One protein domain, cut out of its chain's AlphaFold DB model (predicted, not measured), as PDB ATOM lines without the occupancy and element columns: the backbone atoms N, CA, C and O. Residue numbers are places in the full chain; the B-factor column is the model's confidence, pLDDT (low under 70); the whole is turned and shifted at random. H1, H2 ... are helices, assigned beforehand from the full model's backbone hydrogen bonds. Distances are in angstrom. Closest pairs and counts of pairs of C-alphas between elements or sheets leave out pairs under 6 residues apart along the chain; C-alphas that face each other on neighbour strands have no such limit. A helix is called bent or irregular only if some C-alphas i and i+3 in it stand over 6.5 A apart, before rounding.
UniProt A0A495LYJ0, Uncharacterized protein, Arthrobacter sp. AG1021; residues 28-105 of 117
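AT A GLANCE: This is residues 28 to 105 of the 117 residues of an uncharacterized protein of Arthrobacter sp. AG1021 (UniProt A0A495LYJ0). Little regular structure is present: the longest helix, H2, stands off from a loop-rich body holding short H1 and H3, and two long links join them in an open frame. The printed part has 78 residues, with H1, H2 and H3 in that order and no named strand; it is all helix, though named elements hold only 29 residues. It is only just compact, close to loose, with a radius of gyration of the C-alphas of 13.5 A and spans of 34 by 29 by 25 A.

IN THESE COORDINATES: H2, residues 55 to 70, is 23.8 A long, from C-alpha 55 at (72.821, 99.192, 137.208) to C-alpha 70 at (75.199, 93.866, 160.297). It is only just irregular: C-alphas 56 and 59 are 6.6 A apart. H1 is residues 31 to 39, 12.1 A; H3 is residues 90 to 93, 5.1 A.

HOW THE PARTS SIT: H2 is apart from H1 and from H3. H1 and H3 are close but not clearly touching; their closest C-alphas, of Leu 31 and Leu 93, are 7.7 A apart. Residues 79 to 80 pair antiparallel with 103 to 104. Every O i to N i+4 pair is within hydrogen-bond range in H1, 10 of 12 in H2; H3 is too short for one.

THE WHOLE: The farthest C-alphas, of His 56 and Glu 97, are 35.3 A apart. The printed part has no cut. Both links, H1 to H2 and H2 to H3, are long. Residues 51 to 64, of which 55 to 64 belong to H2, and 70 to 75 stand free. Residues 96 and 98 have pLDDT under 70.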
ATOM      1  N   GLU A  28      50.348  89.081 154.343       71.31
ATOM      2  CA  GLU A  28      51.270  89.947 153.596       71.31
ATOM      3  C   GLU A  28      51.279  91.358 154.227       71.31
ATOM      4  O   GLU A  28      50.334  92.134 154.098       71.31
ATOM      5  N   ALA A  29      52.323  91.668 155.008       85.50
ATOM      6  CA  ALA A  29      52.414  92.929 155.744       85.50
ATOM      7  C   ALA A  29      52.445  94.128 154.784       85.50
ATOM      8  O   ALA A  29      53.236  94.160 153.843       85.50
ATOM      9  N   GLN A  30      51.625  95.144 155.045       89.25
ATOM     10  CA  GLN A  30      51.667  96.383 154.272       89.25
ATOM     11  C   GLN A  30      52.938  97.183 154.576       89.25
ATOM     12  O   GLN A  30      53.395  97.259 155.721       89.25
ATOM     13  N   LEU A  31      53.488  97.829 153.549       90.38
ATOM     14  CA  LEU A  31      54.721  98.607 153.641       90.38
ATOM     15  C   LEU A  31      54.561  99.840 154.541       90.38
ATOM     16  O   LEU A  31      55.424 100.098 155.381       90.38
ATOM     17  N   ALA A  32      53.454 100.577 154.408       91.12
ATOM     18  CA  ALA A  32      53.236 101.817 155.152       91.12
ATOM     19  C   ALA A  32      53.241 101.615 156.686       91.12
ATOM     20  O   ALA A  32      54.029 102.294 157.348       91.12
ATOM     21  N   PRO A  33      52.507 100.643 157.270       91.00
ATOM     22  CA  PRO A  33      52.589 100.348 158.705       91.00
ATOM     23  C   PRO A  33      53.981  99.912 159.182       91.00
ATOM     24  O   PRO A  33      54.387 100.228 160.304       91.00
ATOM     25  N   VAL A  34      54.738  99.184 158.351       91.75
ATOM     26  CA  VAL A  34      56.109  98.762 158.685       91.75
ATOM     27  C   VAL A  34      57.040  99.969 158.774       91.75
ATOM     28  O   VAL A  34      57.789 100.092 159.749       91.75
ATOM     29  N   LEU A  35      56.957 100.886 157.807       92.06
ATOM     30  CA  LEU A  35      57.736 102.121 157.824       92.06
ATOM     31  C   LEU A  35      57.301 103.053 158.952       92.06
ATOM     32  O   LEU A  35      58.162 103.572 159.654       92.06
ATOM     33  N   GLU A  36      56.003 103.219 159.197       93.81
ATOM     34  CA  GLU A  36      55.497 104.045 160.297       93.81
ATOM     35  C   GLU A  36      56.004 103.548 161.656       93.81
ATOM     36  O   GLU A  36      56.477 104.327 162.488       93.81
ATOM     37  N   LYS A  37      56.016 102.227 161.866       93.06
ATOM     38  CA  LYS A  37      56.582 101.623 163.078       93.06
ATOM     39  C   LYS A  37      58.071 101.928 163.246       93.06
ATOM     40  O   LYS A  37      58.522 102.057 164.391       93.06
ATOM     41  N   HIS A  38      58.831 102.005 162.155       91.94
ATOM     42  CA  HIS A  38      60.260 102.311 162.178       91.94
ATOM     43  C   HIS A  38      60.520 103.815 162.364       91.94
ATOM     44  O   HIS A  38      61.240 104.200 163.281       91.94
ATOM     45  N   LEU A  39      59.871 104.653 161.553       93.62
ATOM     46  CA  LEU A  39      60.054 106.106 161.488       93.62
ATOM     47  C   LEU A  39      59.364 106.860 162.633       93.62
ATOM     48  O   LEU A  39      59.702 108.010 162.893       93.62
ATOM     49  N   LYS A  40      58.407 106.221 163.322       95.94
ATOM     50  CA  LYS A  40      57.566 106.804 164.388       95.94
ATOM     51  C   LYS A  40      56.671 107.960 163.934       95.94
ATOM     52  O   LYS A  40      56.104 108.657 164.771       95.94
ATOM     53  N   VAL A  41      56.530 108.142 162.626       95.81
ATOM     54  CA  VAL A  41      55.674 109.134 161.973       95.81
ATOM     55  C   VAL A  41      55.087 108.522 160.706       95.81
ATOM     56  O   VAL A  41      55.662 107.581 160.151       95.81
ATOM     57  N   SER A  42      53.973 109.076 160.225       91.19
ATOM     58  CA  SER A  42      53.391 108.638 158.956       91.19
ATOM     59  C   SER A  42      54.391 108.868 157.813       91.19
ATOM     60  O   SER A  42      54.820 110.011 157.618       91.19
ATOM     61  N   PRO A  43      54.734 107.841 157.014       91.12
ATOM     62  CA  PRO A  43      55.635 107.994 155.872       91.12
ATOM     63  C   PRO A  43      55.140 109.036 154.861       91.12
ATOM     64  O   PRO A  43      55.941 109.762 154.288       91.12
ATOM     65  N   SER A  44      53.815 109.167 154.709       88.31
ATOM     66  CA  SER A  44      53.174 110.147 153.816       88.31
ATOM     67  C   SER A  44      53.411 111.611 154.214       88.31
ATOM     68  O   SER A  44      53.227 112.511 153.400       88.31
ATOM     69  N   SER A  45      53.831 111.859 155.460       91.00
ATOM     70  CA  SER A  45      54.139 113.204 155.961       91.00
ATOM     71  C   SER A  45      55.580 113.645 155.691       91.00
ATOM     72  O   SER A  45      55.925 114.801 155.940       91.00
ATOM     73  N   LEU A  46      56.431 112.738 155.205       92.12
ATOM     74  CA  LEU A  46      57.844 113.000 154.967       92.12
ATOM     75  C   LEU A  46      58.100 113.336 153.493       92.12
ATOM     76  O   LEU A  46      57.508 112.716 152.609       92.12
ATOM     77  N   PRO A  47      59.011 114.279 153.200       91.94
ATOM     78  CA  PRO A  47      59.444 114.517 151.832       91.94
ATOM     79  C   PRO A  47      60.214 113.300 151.309       91.94
ATOM     80  O   PRO A  47      61.149 112.820 151.952       91.94
ATOM     81  N   LEU A  48      59.837 112.828 150.123       89.00
ATOM     82  CA  LEU A  48      60.523 111.751 149.418       89.00
ATOM     83  C   LEU A  48      61.429 112.332 148.327       89.00
ATOM     84  O   LEU A  48      61.006 113.185 147.548       89.00
ATOM     85  N   ILE A  49      62.672 111.852 148.268       90.81
ATOM     86  CA  ILE A  49      63.627 112.164 147.202       90.81
ATOM     87  C   ILE A  49      64.036 110.848 146.548       90.81
ATOM     88  O   ILE A  49      64.507 109.939 147.232       90.81
ATOM     89  N   THR A  50      63.884 110.773 145.228       87.38
ATOM     90  CA  THR A  50      64.253 109.599 144.433       87.38
ATOM     91  C   THR A  50      65.464 109.933 143.570       87.38
ATOM     92  O   THR A  50      65.445 110.899 142.808       87.38
ATOM     93  N   GLU A  51      66.517 109.124 143.672       86.12
ATOM     94  CA  GLU A  51      67.701 109.201 142.816       86.12
ATOM     95  C   GLU A  51      67.825 107.902 142.016       86.12
ATOM     96  O   GLU A  51      67.759 106.804 142.569       86.12
ATOM     97  N   SER A  52      68.015 108.024 140.702       84.00
ATOM     98  CA  SER A  52      68.308 106.879 139.845       84.00
ATOM     99  C   SER A  52      69.816 106.686 139.737       84.00
ATOM    100  O   SER A  52      70.552 107.629 139.446       84.00
ATOM    101  N   PHE A  53      70.279 105.455 139.929       83.75
ATOM    102  CA  PHE A  53      71.681 105.089 139.779       83.75
ATOM    103  C   PHE A  53      71.845 103.993 138.722       83.75
ATOM    104  O   PHE A  53      70.959 103.168 138.501       83.75
ATOM    105  N   GLY A  54      72.993 103.997 138.038       86.81
ATOM    106  CA  GLY A  54      73.297 103.005 137.007       86.81
ATOM    107  C   GLY A  54      73.350 101.586 137.575       86.81
ATOM    108  O   GLY A  54      73.810 101.382 138.696       86.81
ATOM    109  N   SER A  55      72.934 100.596 136.778       84.44
ATOM    110  CA  SER A  55      72.821  99.192 137.208       84.44
ATOM    111  C   SER A  55      74.104  98.629 137.825       84.44
ATOM    112  O   SER A  55      74.028  97.903 138.806       84.44
ATOM    113  N   HIS A  56      75.280  99.019 137.324       84.12
ATOM    114  CA  HIS A  56      76.583  98.609 137.863       84.12
ATOM    115  C   HIS A  56      76.803  98.997 139.339       84.12
ATOM    116  O   HIS A  56      77.600  98.356 140.012       84.12
ATOM    117  N   ARG A  57      76.077  99.997 139.861       86.19
ATOM    118  CA  ARG A  57      76.148 100.430 141.269       86.19
ATOM    119  C   ARG A  57      75.220  99.646 142.204       86.19
ATOM    120  O   ARG A  57      75.281  99.837 143.414       86.19
ATOM    121  N   LEU A  58      74.367  98.753 141.685       86.50
ATOM    122  CA  LEU A  58      73.507  97.908 142.532       86.50
ATOM    123  C   LEU A  58      74.326  96.970 143.428       86.50
ATOM    124  O   LEU A  58      73.897  96.657 144.535       86.50
ATOM    125  N   ALA A  59      75.517  96.557 142.983       86.25
ATOM    126  CA  ALA A  59      76.414  95.762 143.813       86.25
ATOM    127  C   ALA A  59      76.898  96.542 145.049       86.25
ATOM    128  O   ALA A  59      76.928  95.987 146.147       86.25
ATOM    129  N   ASP A  60      77.179  97.842 144.897       87.50
ATOM    130  CA  ASP A  60      77.549  98.716 146.016       87.50
ATOM    131  C   ASP A  60      76.404  98.822 147.032       87.50
ATOM    132  O   ASP A  60      76.634  98.765 148.240       87.50
ATOM    133  N   ALA A  61      75.159  98.934 146.552       86.81
ATOM    134  CA  ALA A  61      73.979  99.009 147.410       86.81
ATOM    135  C   ALA A  61      73.824  97.753 148.282       86.81
ATOM    136  O   ALA A  61      73.576  97.885 149.479       86.81
ATOM    137  N   ASN A  62      74.043  96.555 147.724       85.88
ATOM    138  CA  ASN A  62      74.008  95.305 148.493       85.88
ATOM    139  C   ASN A  62      75.055  95.309 149.619       85.88
ATOM    140  O   ASN A  62      74.718  95.067 150.774       85.88
ATOM    141  N   ILE A  63      76.306  95.664 149.301       88.38
ATOM    142  CA  ILE A  63      77.412  95.710 150.275       88.38
ATOM    143  C   ILE A  63      77.116  96.709 151.402       88.38
ATOM    144  O   ILE A  63      77.393  96.444 152.574       88.38
ATOM    145  N   ILE A  64      76.569  97.877 151.052       90.00
ATOM    146  CA  ILE A  64      76.214  98.914 152.024       90.00
ATOM    147  C   ILE A  64      75.058  98.444 152.911       90.00
ATOM    148  O   ILE A  64      75.154  98.583 154.129       90.00
ATOM    149  N   LEU A  65      73.997  97.870 152.335       89.19
ATOM    150  CA  LEU A  65      72.854  97.353 153.092       89.19
ATOM    151  C   LEU A  65      73.280  96.255 154.072       89.19
ATOM    152  O   LEU A  65      72.913  96.333 155.245       89.19
ATOM    153  N   ASP A  66      74.111  95.309 153.634       88.81
ATOM    154  CA  ASP A  66      74.644  94.243 154.490       88.81
ATOM    155  C   ASP A  66      75.481  94.813 155.641       88.81
ATOM    156  O   ASP A  66      75.343  94.392 156.791       88.81
ATOM    157  N   ARG A  67      76.316  95.823 155.366       92.38
ATOM    158  CA  ARG A  67      77.109  96.501 156.400       92.38
ATOM    159  C   ARG A  67      76.230  97.246 157.405       92.38
ATOM    160  O   ARG A  67      76.518  97.202 158.596       92.38
ATOM    161  N   ILE A  68      75.197  97.954 156.947       92.06
ATOM    162  CA  ILE A  68      74.274  98.696 157.820       92.06
ATOM    163  C   ILE A  68      73.491  97.719 158.698       92.06
ATOM    164  O   ILE A  68      73.459  97.896 159.915       92.06
ATOM    165  N   ALA A  69      72.903  96.680 158.098       91.50
ATOM    166  CA  ALA A  69      72.130  95.673 158.814       91.50
ATOM    167  C   ALA A  69      73.001  94.866 159.788       91.50
ATOM    168  O   ALA A  69      72.573  94.581 160.900       91.50
ATOM    169  N   GLY A  70      74.254  94.571 159.428       91.94
ATOM    170  CA  GLY A  70      75.199  93.866 160.297       91.94
ATOM    171  C   GLY A  70      75.567  94.608 161.588       91.94
ATOM    172  O   GLY A  70      76.050  93.975 162.525       91.94
ATOM    173  N   ASN A  71      75.325  95.922 161.676       94.00
ATOM    174  CA  ASN A  71      75.598  96.706 162.887       94.00
ATOM    175  C   ASN A  71      74.542  96.515 163.988       94.00
ATOM    176  O   ASN A  71      74.823  96.808 165.149       94.00
ATOM    177  N   ASP A  72      73.339  96.055 163.640       93.06
ATOM    178  CA  ASP A  72      72.232  95.855 164.574       93.06
ATOM    179  C   ASP A  72      71.601  94.472 164.342       93.06
ATOM    180  O   ASP A  72      70.921  94.269 163.337       93.06
ATOM    181  N   PRO A  73      71.748  93.518 165.282       90.12
ATOM    182  CA  PRO A  73      71.156  92.184 165.162       90.12
ATOM    183  C   PRO A  73      69.627  92.168 165.005       90.12
ATOM    184  O   PRO A  73      69.059  91.142 164.632       90.12
ATOM    185  N   SER A  74      68.948  93.268 165.339       90.31
ATOM    186  CA  SER A  74      67.502  93.434 165.185       90.31
ATOM    187  C   SER A  74      67.089  94.103 163.870       90.31
ATOM    188  O   SER A  74      65.889  94.160 163.572       90.31
ATOM    189  N   ALA A  75      68.056  94.577 163.074       91.19
ATOM    190  CA  ALA A  75      67.800  95.169 161.774       91.19
ATOM    191  C   ALA A  75      67.130  94.164 160.833       91.19
ATOM    192  O   ALA A  75      67.378  92.958 160.864       91.19
ATOM    193  N   LYS A  76      66.258  94.686 159.972       89.88
ATOM    194  CA  LYS A  76      65.554  93.903 158.960       89.88
ATOM    195  C   LYS A  76      65.649  94.608 157.624       89.88
ATOM    196  O   LYS A  76      65.329  95.790 157.530       89.88
ATOM    197  N   ILE A  77      66.039  93.855 156.605       91.06
ATOM    198  CA  ILE A  77      65.948  94.283 155.213       91.06
ATOM    199  C   ILE A  77      64.610  93.769 154.685       91.06
ATOM    200  O   ILE A  77      64.298  92.589 154.825       91.06
ATOM    201  N   VAL A  78      63.809  94.666 154.117       90.94
ATOM    202  CA  VAL A  78      62.503  94.340 153.537       90.94
ATOM    203  C   VAL A  78      62.476  94.747 152.071       90.94
ATOM    204  O   VAL A  78      62.988  95.802 151.704       90.94
ATOM    205  N   GLY A  79      61.897  93.894 151.232       91.06
ATOM    206  CA  GLY A  79      61.599  94.193 149.838       91.06
ATOM    207  C   GLY A  79      60.135  94.567 149.638       91.06
ATOM    208  O   GLY A  79      59.323  94.531 150.564       91.06
ATOM    209  N   ILE A  80      59.793  94.888 148.392       91.62
ATOM    210  CA  ILE A  80      58.417  95.129 147.947       91.62
ATOM    211  C   ILE A  80      58.011  93.972 147.037       91.62
ATOM    212  O   ILE A  80      58.723  93.673 146.077       91.62
ATOM    213  N   ALA A  81      56.902  93.301 147.327       89.56
ATOM    214  CA  ALA A  81      56.388  92.182 146.544       89.56
ATOM    215  C   ALA A  81      55.539  92.641 145.343       89.56
ATOM    216  O   ALA A  81      55.165  93.805 145.211       89.56
ATOM    217  N   GLY A  82      55.202  91.691 144.467       86.38
ATOM    218  CA  GLY A  82      54.246  91.899 143.378       86.38
ATOM    219  C   GLY A  82      54.794  92.654 142.162       86.38
ATOM    220  O   GLY A  82      55.938  93.099 142.126       86.38
ATOM    221  N   GLN A  83      53.955  92.761 141.129       84.25
ATOM    222  CA  GLN A  83      54.293  93.455 139.876       84.25
ATOM    223  C   GLN A  83      54.130  94.975 139.974       84.25
ATOM    224  O   GLN A  83      54.769  95.710 139.228       84.25
ATOM    225  N   GLN A  84      53.319  95.454 140.919       82.00
ATOM    226  CA  GLN A  84      53.021  96.881 141.071       82.00
ATOM    227  C   GLN A  84      54.272  97.711 141.375       82.00
ATOM    228  O   GLN A  84      54.385  98.841 140.915       82.00
ATOM    229  N   ARG A  85      55.284  97.112 142.015       86.19
ATOM    230  CA  ARG A  85      56.594  97.742 142.249       86.19
ATOM    231  C   ARG A  85      57.323  98.201 140.978       86.19
ATOM    232  O   ARG A  85      58.242  99.000 141.071       86.19
ATOM    233  N   TYR A  86      56.963  97.665 139.809       87.19
ATOM    234  CA  TYR A  86      57.549  98.053 138.522       87.19
ATOM    235  C   TYR A  86      56.742  99.133 137.788       87.19
ATOM    236  O   TYR A  86      57.198  99.642 136.766       87.19
ATOM    237  N   HIS A  87      55.544  99.459 138.277       88.00
ATOM    238  CA  HIS A  87      54.596 100.366 137.624       88.00
ATOM    239  C   HIS A  87      54.180 101.550 138.503       88.00
ATOM    240  O   HIS A  87      53.431 102.410 138.046       88.00
ATOM    241  N   SER A  88      54.660 101.596 139.743       87.50
ATOM    242  CA  SER A  88      54.303 102.593 140.747       87.50
ATOM    243  C   SER A  88      55.562 103.171 141.372       87.50
ATOM    244  O   SER A  88      56.536 102.443 141.583       87.50
ATOM    245  N   ASP A  89      55.540 104.465 141.684       89.44
ATOM    246  CA  ASP A  89      56.589 105.063 142.504       89.44
ATOM    247  C   ASP A  89      56.380 104.682 143.982       89.44
ATOM    248  O   ASP A  89      55.307 104.231 144.394       89.44
ATOM    249  N   LEU A  90      57.404 104.872 144.814       89.31
ATOM    250  CA  LEU A  90      57.344 104.553 146.237       89.31
ATOM    251  C   LEU A  90      56.223 105.327 146.948       89.31
ATOM    252  O   LEU A  90      55.572 104.764 147.823       89.31
ATOM    253  N   ALA A  91      55.953 106.577 146.559       89.25
ATOM    254  CA  ALA A  91      54.854 107.357 147.130       89.25
ATOM    255  C   ALA A  91      53.483 106.696 146.890       89.25
ATOM    256  O   ALA A  91      52.689 106.592 147.825       89.25
ATOM    257  N   ASP A  92      53.240 106.182 145.682       88.94
ATOM    258  CA  ASP A  92      51.983 105.514 145.317       88.94
ATOM    259  C   ASP A  92      51.777 104.225 146.124       88.94
ATOM    260  O   ASP A  92      50.666 103.903 146.546       88.94
ATOM    261  N   LEU A  93      52.868 103.493 146.374       89.69
ATOM    262  CA  LEU A  93      52.866 102.257 147.161       89.69
ATOM    263  C   LEU A  93      52.604 102.502 148.654       89.69
ATOM    264  O   LEU A  93      52.173 101.588 149.357       89.69
ATOM    265  N   LEU A  94      52.866 103.716 149.145       88.38
ATOM    266  CA  LEU A  94      52.646 104.109 150.537       88.38
ATOM    267  C   LEU A  94      51.261 104.712 150.787       88.38
ATOM    268  O   LEU A  94      50.923 104.964 151.945       88.38
ATOM    269  N   MET A  95      50.460 104.931 149.740       83.75
ATOM    270  CA  MET A  95      49.102 105.443 149.893       83.75
ATOM    271  C   MET A  95      48.228 104.408 150.626       83.75
ATOM    272  O   MET A  95      48.048 103.302 150.106       83.75
ATOM    273  N   PRO A  96      47.641 104.754 151.791       69.19
ATOM    274  CA  PRO A  96      46.828 103.828 152.587       69.19
ATOM    275  C   PRO A  96      45.645 103.249 151.805       69.19
ATOM    276  O   PRO A  96      45.281 102.092 151.980       69.19
ATOM    277  N   GLU A  97      45.085 104.055 150.904       72.25
ATOM    278  CA  GLU A  97      43.893 103.727 150.121       72.25
ATOM    279  C   GLU A  97      44.148 102.585 149.120       72.25
ATOM    280  O   GLU A  97      43.263 101.783 148.831       72.25
ATOM    281  N   ASN A  98      45.372 102.489 148.590       69.19
ATOM    282  CA  ASN A  98      45.665 101.660 147.424       69.19
ATOM    283  C   ASN A  98      46.032 100.214 147.774       69.19
ATOM    284  O   ASN A  98      45.969  99.362 146.897       69.19
ATOM    285  N   HIS A  99      46.428  99.907 149.017       72.56
ATOM    286  CA  HIS A  99      46.825  98.551 149.448       72.56
ATOM    287  C   HIS A  99      47.908  97.877 148.560       72.56
ATOM    288  O   HIS A  99      48.139  96.675 148.658       72.56
ATOM    289  N   MET A 100      48.601  98.643 147.705       81.25
ATOM    290  CA  MET A 100      49.527  98.128 146.682       81.25
ATOM    291  C   MET A 100      50.919  97.819 147.239       81.25
ATOM    292  O   MET A 100      51.629  96.960 146.715       81.25
ATOM    293  N   GLY A 101      51.338  98.551 148.275       88.50
ATOM    294  CA  GLY A 101      52.637  98.382 148.913       88.50
ATOM    295  C   GLY A 101      52.648  97.172 149.830       88.50
ATOM    296  O   GLY A 101      52.347  97.289 151.018       88.50
ATOM    297  N   ILE A 102      53.040  96.024 149.289       90.56
ATOM    298  CA  ILE A 102      53.164  94.779 150.041       90.56
ATOM    299  C   ILE A 102      54.632  94.480 150.340       90.56
ATOM    300  O   ILE A 102      55.473  94.501 149.442       90.56
ATOM    301  N   VAL A 103      54.943  94.175 151.598       91.75
ATOM    302  CA  VAL A 103      56.273  93.727 152.014       91.75
ATOM    303  C   VAL A 103      56.542  92.322 151.485       91.75
ATOM    304  O   VAL A 103      55.705  91.429 151.584       91.75
ATOM    305  N   GLY A 104      57.747  92.116 150.966       90.50
ATOM    306  CA  GLY A 104      58.232  90.808 150.545       90.50
ATOM    307  C   GLY A 104      59.739  90.673 150.687       90.50
ATOM    308  O   GLY A 104      60.401  91.484 151.336       90.50
ATOM    309  N   GLU A 105      60.281  89.644 150.043       89.12
ATOM    310  CA  GLU A 105      61.721  89.405 150.012       89.12
ATOM    311  C   GLU A 105      62.454  90.491 149.200       89.12
ATOM    312  O   GLU A 105      61.987  90.881 148.116       89.12
TER     313      GLU A 105